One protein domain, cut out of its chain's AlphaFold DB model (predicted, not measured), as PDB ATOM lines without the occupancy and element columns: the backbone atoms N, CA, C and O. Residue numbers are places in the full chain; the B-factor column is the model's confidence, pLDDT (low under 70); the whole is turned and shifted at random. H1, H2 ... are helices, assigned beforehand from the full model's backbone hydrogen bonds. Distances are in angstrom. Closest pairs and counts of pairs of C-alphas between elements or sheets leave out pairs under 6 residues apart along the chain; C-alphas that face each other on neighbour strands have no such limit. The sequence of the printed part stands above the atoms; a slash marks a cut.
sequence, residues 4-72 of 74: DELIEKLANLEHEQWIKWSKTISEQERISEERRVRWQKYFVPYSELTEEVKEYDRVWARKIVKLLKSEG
ATOM      1  N   ASP A   4     -12.916  18.556 -46.153       97.31
ATOM      2  CA  ASP A   4     -13.908  19.027 -47.122       97.31
ATOM      3  C   ASP A   4     -15.312  18.498 -46.785       97.31
ATOM      4  O   ASP A   4     -16.276  19.256 -46.742       97.31
ATOM      5  N   GLU A   5     -15.435  17.217 -46.431       97.94
ATOM      6  CA  GLU A   5     -16.691  16.620 -45.963       97.94
ATOM      7  C   GLU A   5     -17.198  17.274 -44.666       97.94
ATOM      8  O   GLU A   5     -18.408  17.412 -44.473       97.94
ATOM      9  N   LEU A   6     -16.292  17.669 -43.764       97.94
ATOM     10  CA  LEU A   6     -16.655  18.414 -42.555       97.94
ATOM     11  C   LEU A   6     -17.165  19.816 -42.907       97.94
ATOM     12  O   LEU A   6     -18.177  20.248 -42.354       97.94
ATOM     13  N   ILE A   7     -16.495  20.506 -43.833       98.56
ATOM     14  CA  ILE A   7     -16.895  21.830 -44.318       98.56
ATOM     15  C   ILE A   7     -18.290  21.771 -44.941       98.56
ATOM     16  O   ILE A   7     -19.122  22.596 -44.579       98.56
ATOM     17  N   GLU A   8     -18.585  20.790 -45.797       98.69
ATOM     18  CA  GLU A   8     -19.915  20.657 -46.415       98.69
ATOM     19  C   GLU A   8     -21.014  20.409 -45.372       98.69
ATOM     20  O   GLU A   8     -22.096  20.989 -45.451       98.69
ATOM     21  N   LYS A   9     -20.745  19.595 -44.342       98.56
ATOM     22  CA  LYS A   9     -21.716  19.361 -43.258       98.56
ATOM     23  C   LYS A   9     -21.963  20.608 -42.416       98.56
ATOM     24  O   LYS A   9     -23.107  20.886 -42.063       98.56
ATOM     25  N   LEU A  10     -20.905  21.347 -42.090       98.62
ATOM     26  CA  LEU A  10     -21.012  22.606 -41.352       98.62
ATOM     27  C   LEU A  10     -21.707  23.686 -42.187       98.62
ATOM     28  O   LEU A  10     -22.512  24.432 -41.645       98.62
ATOM     29  N   ALA A  11     -21.442  23.741 -43.492       98.81
ATOM     30  CA  ALA A  11     -22.097  24.665 -44.407       98.81
ATOM     31  C   ALA A  11     -23.595  24.353 -44.542       98.81
ATOM     32  O   ALA A  11     -24.411  25.264 -44.462       98.81
ATOM     33  N   ASN A  12     -23.981  23.073 -44.634       98.81
ATOM     34  CA  ASN A  12     -25.395  22.694 -44.579       98.81
ATOM     35  C   ASN A  12     -26.059  23.147 -43.265       98.81
ATOM     36  O   ASN A  12     -27.159  23.692 -43.288       98.81
ATOM     37  N   LEU A  13     -25.388  22.964 -42.122       98.81
ATOM     38  CA  LEU A  13     -25.922  23.392 -40.828       98.81
ATOM     39  C   LEU A  13     -26.052  24.923 -40.723       98.81
ATOM     40  O   LEU A  13     -27.017  25.425 -40.148       98.81
ATOM     41  N   GLU A  14     -25.092  25.675 -41.261       98.75
ATOM     42  CA  GLU A  14     -25.173  27.137 -41.350       98.75
ATOM     43  C   GLU A  14     -26.352  27.573 -42.226       98.75
ATOM     44  O   GLU A  14     -27.133  28.430 -41.818       98.75
ATOM     45  N   HIS A  15     -26.558  26.914 -43.368       98.75
ATOM     46  CA  HIS A  15     -27.687  27.191 -44.253       98.75
ATOM     47  C   HIS A  15     -29.037  26.923 -43.579       98.75
ATOM     48  O   HIS A  15     -29.961  27.732 -43.666       98.75
ATOM     49  N   GLU A  16     -29.163  25.821 -42.836       98.75
ATOM     50  CA  GLU A  16     -30.360  25.520 -42.040       98.75
ATOM     51  C   GLU A  16     -30.644  26.609 -40.992       98.75
ATOM     52  O   GLU A  16     -31.790  27.058 -40.842       98.75
ATOM     53  N   GLN A  17     -29.605  27.073 -40.288       98.69
ATOM     54  CA  GLN A  17     -29.717  28.180 -39.337       98.69
ATOM     55  C   GLN A  17     -30.134  29.477 -40.034       98.69
ATOM     56  O   GLN A  17     -31.073  30.146 -39.583       98.69
ATOM     57  N   TRP A  18     -29.491  29.807 -41.153       98.56
ATOM     58  CA  TRP A  18     -29.797  30.993 -41.938       98.56
ATOM     59  C   TRP A  18     -31.229  30.961 -42.473       98.56
ATOM     60  O   TRP A  18     -31.932  31.963 -42.341       98.56
ATOM     61  N   ILE A  19     -31.721  29.833 -43.001       98.44
ATOM     62  CA  ILE A  19     -33.120  29.681 -43.442       98.44
ATOM     63  C   ILE A  19     -34.073  29.961 -42.282       98.44
ATOM     64  O   ILE A  19     -35.042  30.707 -42.440       98.44
ATOM     65  N   LYS A  20     -33.825  29.368 -41.111       98.38
ATOM     66  CA  LYS A  20     -34.709  29.532 -39.953       98.38
ATOM     67  C   LYS A  20     -34.770  30.989 -39.496       98.38
ATOM     68  O   LYS A  20     -35.861  31.526 -39.282       98.38
ATOM     69  N   TRP A  21     -33.614  31.634 -39.379       98.19
ATOM     70  CA  TRP A  21     -33.522  33.044 -39.019       98.19
ATOM     71  C   TRP A  21     -34.173  33.940 -40.082       98.19
ATOM     72  O   TRP A  21     -35.065  34.724 -39.771       98.19
ATOM     73  N   SER A  22     -33.802  33.785 -41.351       97.81
ATOM     74  CA  SER A  22     -34.265  34.647 -42.447       97.81
ATOM     75  C   SER A  22     -35.767  34.531 -42.715       97.81
ATOM     76  O   SER A  22     -36.399  35.548 -43.021       97.81
ATOM     77  N   LYS A  23     -36.372  33.346 -42.548       97.50
ATOM     78  CA  LYS A  23     -37.835  33.174 -42.574       97.50
ATOM     79  C   LYS A  23     -38.506  33.942 -41.440       97.50
ATOM     80  O   LYS A  23     -39.401  34.738 -41.708       97.50
ATOM     81  N   THR A  24     -38.000  33.792 -40.215       97.75
ATOM     82  CA  THR A  24     -38.512  34.512 -39.037       97.75
ATOM     83  C   THR A  24     -38.484  36.026 -39.264       97.75
ATOM     84  O   THR A  24     -39.501  36.692 -39.102       97.75
ATOM     85  N   ILE A  25     -37.354  36.565 -39.732       97.69
ATOM     86  CA  ILE A  25     -37.214  37.992 -40.058       97.69
ATOM     87  C   ILE A  25     -38.169  38.408 -41.184       97.69
ATOM     88  O   ILE A  25     -38.803  39.456 -41.105       97.69
ATOM     89  N   SER A  26     -38.301  37.595 -42.237       94.88
ATOM     90  CA  SER A  26     -39.175  37.908 -43.377       94.88
ATOM     91  C   SER A  26     -40.656  37.983 -43.000       94.88
ATOM     92  O   SER A  26     -41.401  38.724 -43.650       94.88
ATOM     93  N   GLU A  27     -41.069  37.210 -41.993       93.62
ATOM     94  CA  GLU A  27     -42.440  37.115 -41.485       93.62
ATOM     95  C   GLU A  27     -42.749  38.154 -40.400       93.62
ATOM     96  O   GLU A  27     -43.847  38.709 -40.383       93.62
ATOM     97  N   GLN A  28     -41.799  38.418 -39.499       95.94
ATOM     98  CA  GLN A  28     -42.037  39.202 -38.281       95.94
ATOM     99  C   GLN A  28     -41.545  40.648 -38.373       95.94
ATOM    100  O   GLN A  28     -42.003  41.498 -37.610       95.94
ATOM    101  N   GLU A  29     -40.643  40.957 -39.306       95.69
ATOM    102  CA  GLU A  29     -40.034  42.280 -39.421       95.69
ATOM    103  C   GLU A  29     -40.300  42.941 -40.776       95.69
ATOM    104  O   GLU A  29     -40.559  42.307 -41.804       95.69
ATOM    105  N   ARG A  30     -40.192  44.273 -40.796       95.31
ATOM    106  CA  ARG A  30     -40.283  45.053 -42.031       95.31
ATOM    107  C   ARG A  30     -38.921  45.108 -42.722       95.31
ATOM    108  O   ARG A  30     -38.129  46.015 -42.483       95.31
ATOM    109  N   ILE A  31     -38.688  44.171 -43.634       96.19
ATOM    110  CA  ILE A  31     -37.571  44.209 -44.590       96.19
ATOM    111  C   ILE A  31     -38.021  44.740 -45.958       96.19
ATOM    112  O   ILE A  31     -39.215  44.803 -46.249       96.19
ATOM    113  N   SER A  32     -37.074  45.149 -46.808       96.75
ATOM    114  CA  SER A  32     -37.399  45.558 -48.179       96.75
ATOM    115  C   SER A  32     -37.906  44.375 -49.008       96.75
ATOM    116  O   SER A  32     -37.449  43.242 -48.839       96.75
ATOM    117  N   GLU A  33     -38.808  44.652 -49.950       94.75
ATOM    118  CA  GLU A  33     -39.367  43.622 -50.833       94.75
ATOM    119  C   GLU A  33     -38.279  42.945 -51.676       94.75
ATOM    120  O   GLU A  33     -38.240  41.726 -51.787       94.75
ATOM    121  N   GLU A  34     -37.309  43.720 -52.172       97.00
ATOM    122  CA  GLU A  34     -36.148  43.190 -52.895       97.00
ATOM    123  C   GLU A  34     -35.380  42.144 -52.068       97.00
ATOM    124  O   GLU A  34     -35.006  41.085 -52.579       97.00
ATOM    125  N   ARG A  35     -35.170  42.412 -50.770       96.38
ATOM    126  CA  ARG A  35     -34.479  41.481 -49.871       96.38
ATOM    127  C   ARG A  35     -35.301  40.214 -49.673       96.38
ATOM    128  O   ARG A  35     -34.738  39.128 -49.767       96.38
ATOM    129  N   ARG A  36     -36.607  40.352 -49.435       95.88
ATOM    130  CA  ARG A  36     -37.523  39.220 -49.256       95.88
ATOM    131  C   ARG A  36     -37.536  38.318 -50.492       95.88
ATOM    132  O   ARG A  36     -37.300  37.120 -50.365       95.88
ATOM    133  N   VAL A  37     -37.724  38.896 -51.680       95.88
ATOM    134  CA  VAL A  37     -37.723  38.166 -52.960       95.88
ATOM    135  C   VAL A  37     -36.383  37.477 -53.202       95.88
ATOM    136  O   VAL A  37     -36.347  36.342 -53.673       95.88
ATOM    137  N   ARG A  38     -35.259  38.131 -52.875       96.25
ATOM    138  CA  ARG A  38     -33.936  37.510 -52.996       96.25
ATOM    139  C   ARG A  38     -33.779  36.319 -52.052       96.25
ATOM    140  O   ARG A  38     -33.350  35.267 -52.506       96.25
ATOM    141  N   TRP A  39     -34.131  36.465 -50.774       97.38
ATOM    142  CA  TRP A  39     -33.989  35.397 -49.778       97.38
ATOM    143  C   TRP A  39     -34.854  34.177 -50.085       97.38
ATOM    144  O   TRP A  39     -34.373  33.057 -49.959       97.38
ATOM    145  N   GLN A  40     -36.082  34.382 -50.572       95.88
ATOM    146  CA  GLN A  40     -36.987  33.290 -50.944       95.88
ATOM    147  C   GLN A  40     -36.379  32.312 -51.958       95.88
ATOM    148  O   GLN A  40     -36.663  31.119 -51.889       95.88
ATOM    149  N   LYS A  41     -35.498  32.781 -52.852       97.12
ATOM    150  CA  LYS A  41     -34.797  31.926 -53.827       97.12
ATOM    151  C   LYS A  41     -33.854  30.915 -53.174       97.12
ATOM    152  O   LYS A  41     -33.528  29.913 -53.796       97.12
ATOM    153  N   TYR A  42     -33.412  31.185 -51.950       97.88
ATOM    154  CA  TYR A  42     -32.479  30.342 -51.207       97.88
ATOM    155  C   TYR A  42     -33.179  29.497 -50.139       97.88
ATOM    156  O   TYR A  42     -32.521  28.744 -49.433       97.88
ATOM    157  N   PHE A  43     -34.510  29.567 -50.014       97.81
ATOM    158  CA  PHE A  43     -35.285  28.748 -49.072       97.81
ATOM    159  C   PHE A  43     -35.509  27.316 -49.583       97.81
ATOM    160  O   PHE A  43     -36.617  26.784 -49.512       97.81
ATOM    161  N   VAL A  44     -34.444  26.702 -50.084       98.19
ATOM    162  CA  VAL A  44     -34.374  25.332 -50.600       98.19
ATOM    163  C   VAL A  44     -33.310  24.552 -49.818       98.19
ATOM    164  O   VAL A  44     -32.465  25.179 -49.174       98.19
ATOM    165  N   PRO A  45     -33.321  23.208 -49.828       98.56
ATOM    166  CA  PRO A  45     -32.252  22.410 -49.229       98.56
ATOM    167  C   PRO A  45     -30.856  22.825 -49.718       98.56
ATOM    168  O   PRO A  45     -30.686  23.160 -50.889       98.56
ATOM    169  N   TYR A  46     -29.836  22.746 -48.853       98.56
ATOM    170  CA  TYR A  46     -28.451  23.111 -49.201       98.56
ATOM    171  C   TYR A  46     -27.950  22.383 -50.455       98.56
ATOM    172  O   TYR A  46     -27.275  22.961 -51.302       98.56
ATOM    173  N   SER A  47     -28.331  21.114 -50.615       98.25
ATOM    174  CA  SER A  47     -27.988  20.291 -51.777       98.25
ATOM    175  C   SER A  47     -28.517  20.833 -53.109       98.25
ATOM    176  O   SER A  47     -27.962  20.489 -54.147       98.25
ATOM    177  N   GLU A  48     -29.565  21.658 -53.086       98.50
ATOM    178  CA  GLU A  48     -30.199  22.254 -54.270       98.50
ATOM    179  C   GLU A  48     -29.641  23.645 -54.612       98.50
ATOM    180  O   GLU A  48     -29.972  24.209 -55.655       98.50
ATOM    181  N   LEU A  49     -28.778  24.209 -53.760       98.31
ATOM    182  CA  LEU A  49     -28.107  25.474 -54.038       98.31
ATOM    183  C   LEU A  49     -27.044  25.324 -55.133       98.31
ATOM    184  O   LEU A  49     -26.401  24.281 -55.280       98.31
ATOM    185  N   THR A  50     -26.796  26.416 -55.857       98.12
ATOM    186  CA  THR A  50     -25.633  26.514 -56.743       98.12
ATOM    187  C   THR A  50     -24.345  26.577 -55.924       98.12
ATOM    188  O   THR A  50     -24.334  27.063 -54.794       98.12
ATOM    189  N   GLU A  51     -23.231  26.145 -56.514       98.12
ATOM    190  CA  GLU A  51     -21.926  26.164 -55.840       98.12
ATOM    191  C   GLU A  51     -21.484  27.571 -55.409       98.12
ATOM    192  O   GLU A  51     -20.863  27.726 -54.360       98.12
ATOM    193  N   GLU A  52     -21.860  28.600 -56.174       97.94
ATOM    194  CA  GLU A  52     -21.614  30.001 -55.819       97.94
ATOM    195  C   GLU A  52     -22.368  30.413 -54.548       97.94
ATOM    196  O   GLU A  52     -21.806  31.085 -53.688       97.94
ATOM    197  N   VAL A  53     -23.627  29.991 -54.397       98.00
ATOM    198  CA  VAL A  53     -24.432  30.340 -53.218       98.00
ATOM    199  C   VAL A  53     -23.980  29.534 -52.001       98.00
ATOM    200  O   VAL A  53     -23.825  30.109 -50.927       98.00
ATOM    201  N   LYS A  54     -23.674  28.241 -52.178       98.69
ATOM    202  CA  LYS A  54     -23.103  27.391 -51.119       98.69
ATOM    203  C   LYS A  54     -21.816  27.962 -50.529       98.69
ATOM    204  O   LYS A  54     -21.503  27.713 -49.366       98.69
ATOM    205  N   GLU A  55     -21.044  28.703 -51.322       98.69
ATOM    206  CA  GLU A  55     -19.795  29.307 -50.864       98.69
ATOM    207  C   GLU A  55     -20.011  30.333 -49.742       98.69
ATOM    208  O   GLU A  55     -19.144  30.464 -48.873       98.69
ATOM    209  N   TYR A  56     -21.177  30.987 -49.668       98.06
ATOM    210  CA  TYR A  56     -21.507  31.871 -48.546       98.06
ATOM    211  C   TYR A  56     -21.519  31.122 -47.206       98.06
ATOM    212  O   TYR A  56     -20.941  31.612 -46.231       98.06
ATOM    213  N   ASP A  57     -22.083  29.914 -47.173       98.69
ATOM    214  CA  ASP A  57     -22.119  29.064 -45.979       98.69
ATOM    215  C   ASP A  57     -20.749  28.426 -45.699       98.69
ATOM    216  O   ASP A  57     -20.280  28.379 -44.557       98.69
ATOM    217  N   ARG A  58     -20.035  27.994 -46.749       98.81
ATOM    218  CA  ARG A  58     -18.691  27.399 -46.623       98.81
ATOM    219  C   ARG A  58     -17.676  28.354 -46.011       98.81
ATOM    220  O   ARG A  58     -16.784  27.914 -45.284       98.81
ATOM    221  N   VAL A  59     -17.797  29.658 -46.267       98.75
ATOM    222  CA  VAL A  59     -16.940  30.669 -45.630       98.75
ATOM    223  C   VAL A  59     -17.079  30.616 -44.107       98.75
ATOM    224  O   VAL A  59     -16.074  30.720 -43.402       98.75
ATOM    225  N   TRP A  60     -18.288  30.417 -43.582       98.69
ATOM    226  CA  TRP A  60     -18.519  30.255 -42.145       98.69
ATOM    227  C   TRP A  60     -18.057  28.895 -41.633       98.69
ATOM    228  O   TRP A  60     -17.355  28.843 -40.621       98.69
ATOM    229  N   ALA A  61     -18.319  27.818 -42.373       98.69
ATOM    230  CA  ALA A  61     -17.799  26.492 -42.054       98.69
ATOM    231  C   ALA A  61     -16.265  26.487 -41.908       98.69
ATOM    232  O   ALA A  61     -15.731  26.000 -40.910       98.69
ATOM    233  N   ARG A  62     -15.538  27.121 -42.839       98.75
ATOM    234  CA  ARG A  62     -14.072  27.263 -42.768       98.75
ATOM    235  C   ARG A  62     -13.611  28.079 -41.559       98.75
ATOM    236  O   ARG A  62     -12.575  27.758 -40.979       98.75
ATOM    237  N   LYS A  63     -14.363  29.105 -41.134       98.62
ATOM    238  CA  LYS A  63     -14.061  29.850 -39.894       98.62
ATOM    239  C   LYS A  63     -14.180  28.953 -38.661       98.62
ATOM    240  O   LYS A  63     -13.300  29.010 -37.807       98.62
ATOM    241  N   ILE A  64     -15.220  28.119 -38.594       98.31
ATOM    242  CA  ILE A  64     -15.425  27.165 -37.495       98.31
ATOM    243  C   ILE A  64     -14.268  26.165 -37.447       98.31
ATOM    244  O   ILE A  64     -13.632  26.019 -36.409       98.31
ATOM    245  N   VAL A  65     -13.933  25.535 -38.578       98.12
ATOM    246  CA  VAL A  65     -12.815  24.578 -38.651       98.12
ATOM    247  C   VAL A  65     -11.496  25.233 -38.235       98.12
ATOM    248  O   VAL A  65     -10.749  24.661 -37.443       98.12
ATOM    249  N   LYS A  66     -11.218  26.453 -38.711       98.12
ATOM    250  CA  LYS A  66     -10.018  27.206 -38.322       98.12
ATOM    251  C   LYS A  66      -9.960  27.470 -36.815       98.12
ATOM    252  O   LYS A  66      -8.886  27.332 -36.236       98.12
ATOM    253  N   LEU A  67     -11.083  27.845 -36.200       98.38
ATOM    254  CA  LEU A  67     -11.174  28.092 -34.759       98.38
ATOM    255  C   LEU A  67     -10.924  26.811 -33.955       98.38
ATOM    256  O   LEU A  67     -10.130  26.805 -33.025       98.38
ATOM    257  N   LEU A  68     -11.550  25.701 -34.342       97.44
ATOM    258  CA  LEU A  68     -11.360  24.423 -33.655       97.44
ATOM    259  C   LEU A  68      -9.904  23.940 -33.728       97.44
ATOM    260  O   LEU A  68      -9.380  23.446 -32.731       97.44
ATOM    261  N   LYS A  69      -9.235  24.152 -34.868       96.81
ATOM    262  CA  LYS A  69      -7.801  23.878 -35.026       96.81
ATOM    263  C   LYS A  69      -6.929  24.774 -34.146       96.81
ATOM    264  O   LYS A  69      -5.958  24.297 -33.568       96.81
ATOM    265  N   SER A  70      -7.249  26.068 -34.023       97.88
ATOM    266  CA  SER A  70      -6.460  26.970 -33.168       97.88
ATOM    267  C   SER A  70      -6.583  26.644 -31.681       97.88
ATOM    268  O   SER A  70      -5.636  26.881 -30.940       97.88
ATOM    269  N   GLU A  71      -7.710  26.068 -31.263       97.88
ATOM    270  CA  GLU A  71      -7.946  25.612 -29.886       97.88
ATOM    271  C   GLU A  71      -7.465  24.167 -29.629       97.88
ATOM    272  O   GLU A  71      -7.618  23.654 -28.523       97.88
ATOM    273  N   GLY A  72      -6.903  23.482 -30.635       94.56
ATOM    274  CA  GLY A  72      -6.435  22.095 -30.516       94.56
ATOM    275  C   GLY A  72      -7.551  21.058 -30.327       94.56
ATOM    276  O   GLY A  72      -7.296  19.967 -29.821       94.56
TER     277      GLY A  72
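What this domain is: This is residues 4 to 72 of the 74 residues of the protein "RyR domain-containing protein" of marine sediment metagenome (UniProt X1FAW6). Two long helices, H1 and H3, cross as a lopsided X, with a short helix, H2, folded back near the far end of H1. The chain returns from H2 to the crossing through residues 41 to 50, and the last turns of H3, with residues 66 to 72, stick out at the opposite end of the long axis. The printed part has 69 residues with three named helices, in the order H1, H2, H3, and no named strand; its class is all helix. It is loose and elongated, with a radius of gyration of the C-alphas of 13.7 A and spans of 43 by 23 by 15 A.

Where its parts are: H1, residues 4 to 28, starts with C-alpha 4 at (-13.908, 19.027, -47.122) and is 35.7 A long. H2, residues 33 to 40, is 10.6 A long. H3, residues 51 to 70, is 27.5 A long, has a kink of 38 degrees near residue 58, and ends with C-alpha 70 at (-6.460, 26.970, -33.168).

How they stand to each other: H1 touches H3 with residues 7 to 15 alone; the closest C-alphas, those of Ala 11 and Asp 57, are 4.7 A apart. These two run opposite ways at a steep tilt of 66 degrees. H2 is close to H1 but not clearly touching, the closest C-alphas being those of Ser 26 and Arg 36, 6.2 A apart. H1 and H2 run opposite ways at a steep tilt of 40 degrees. H2 and H3 are apart. Every O i to N i+4 pair is within hydrogen-bond range in H1 and H2, and 13 of 16 are in H3.

The domain as a whole: The C-alphas farthest apart, those of Glu 33 and Gly 72, are 44.3 A apart. Residues 28 to 34 and 66 to 72 stand free. The link from H1 to H2 is tight, and that from H2 to H3 is short. The printed part has no cut, and no printed residue is under 70 in pLDDT.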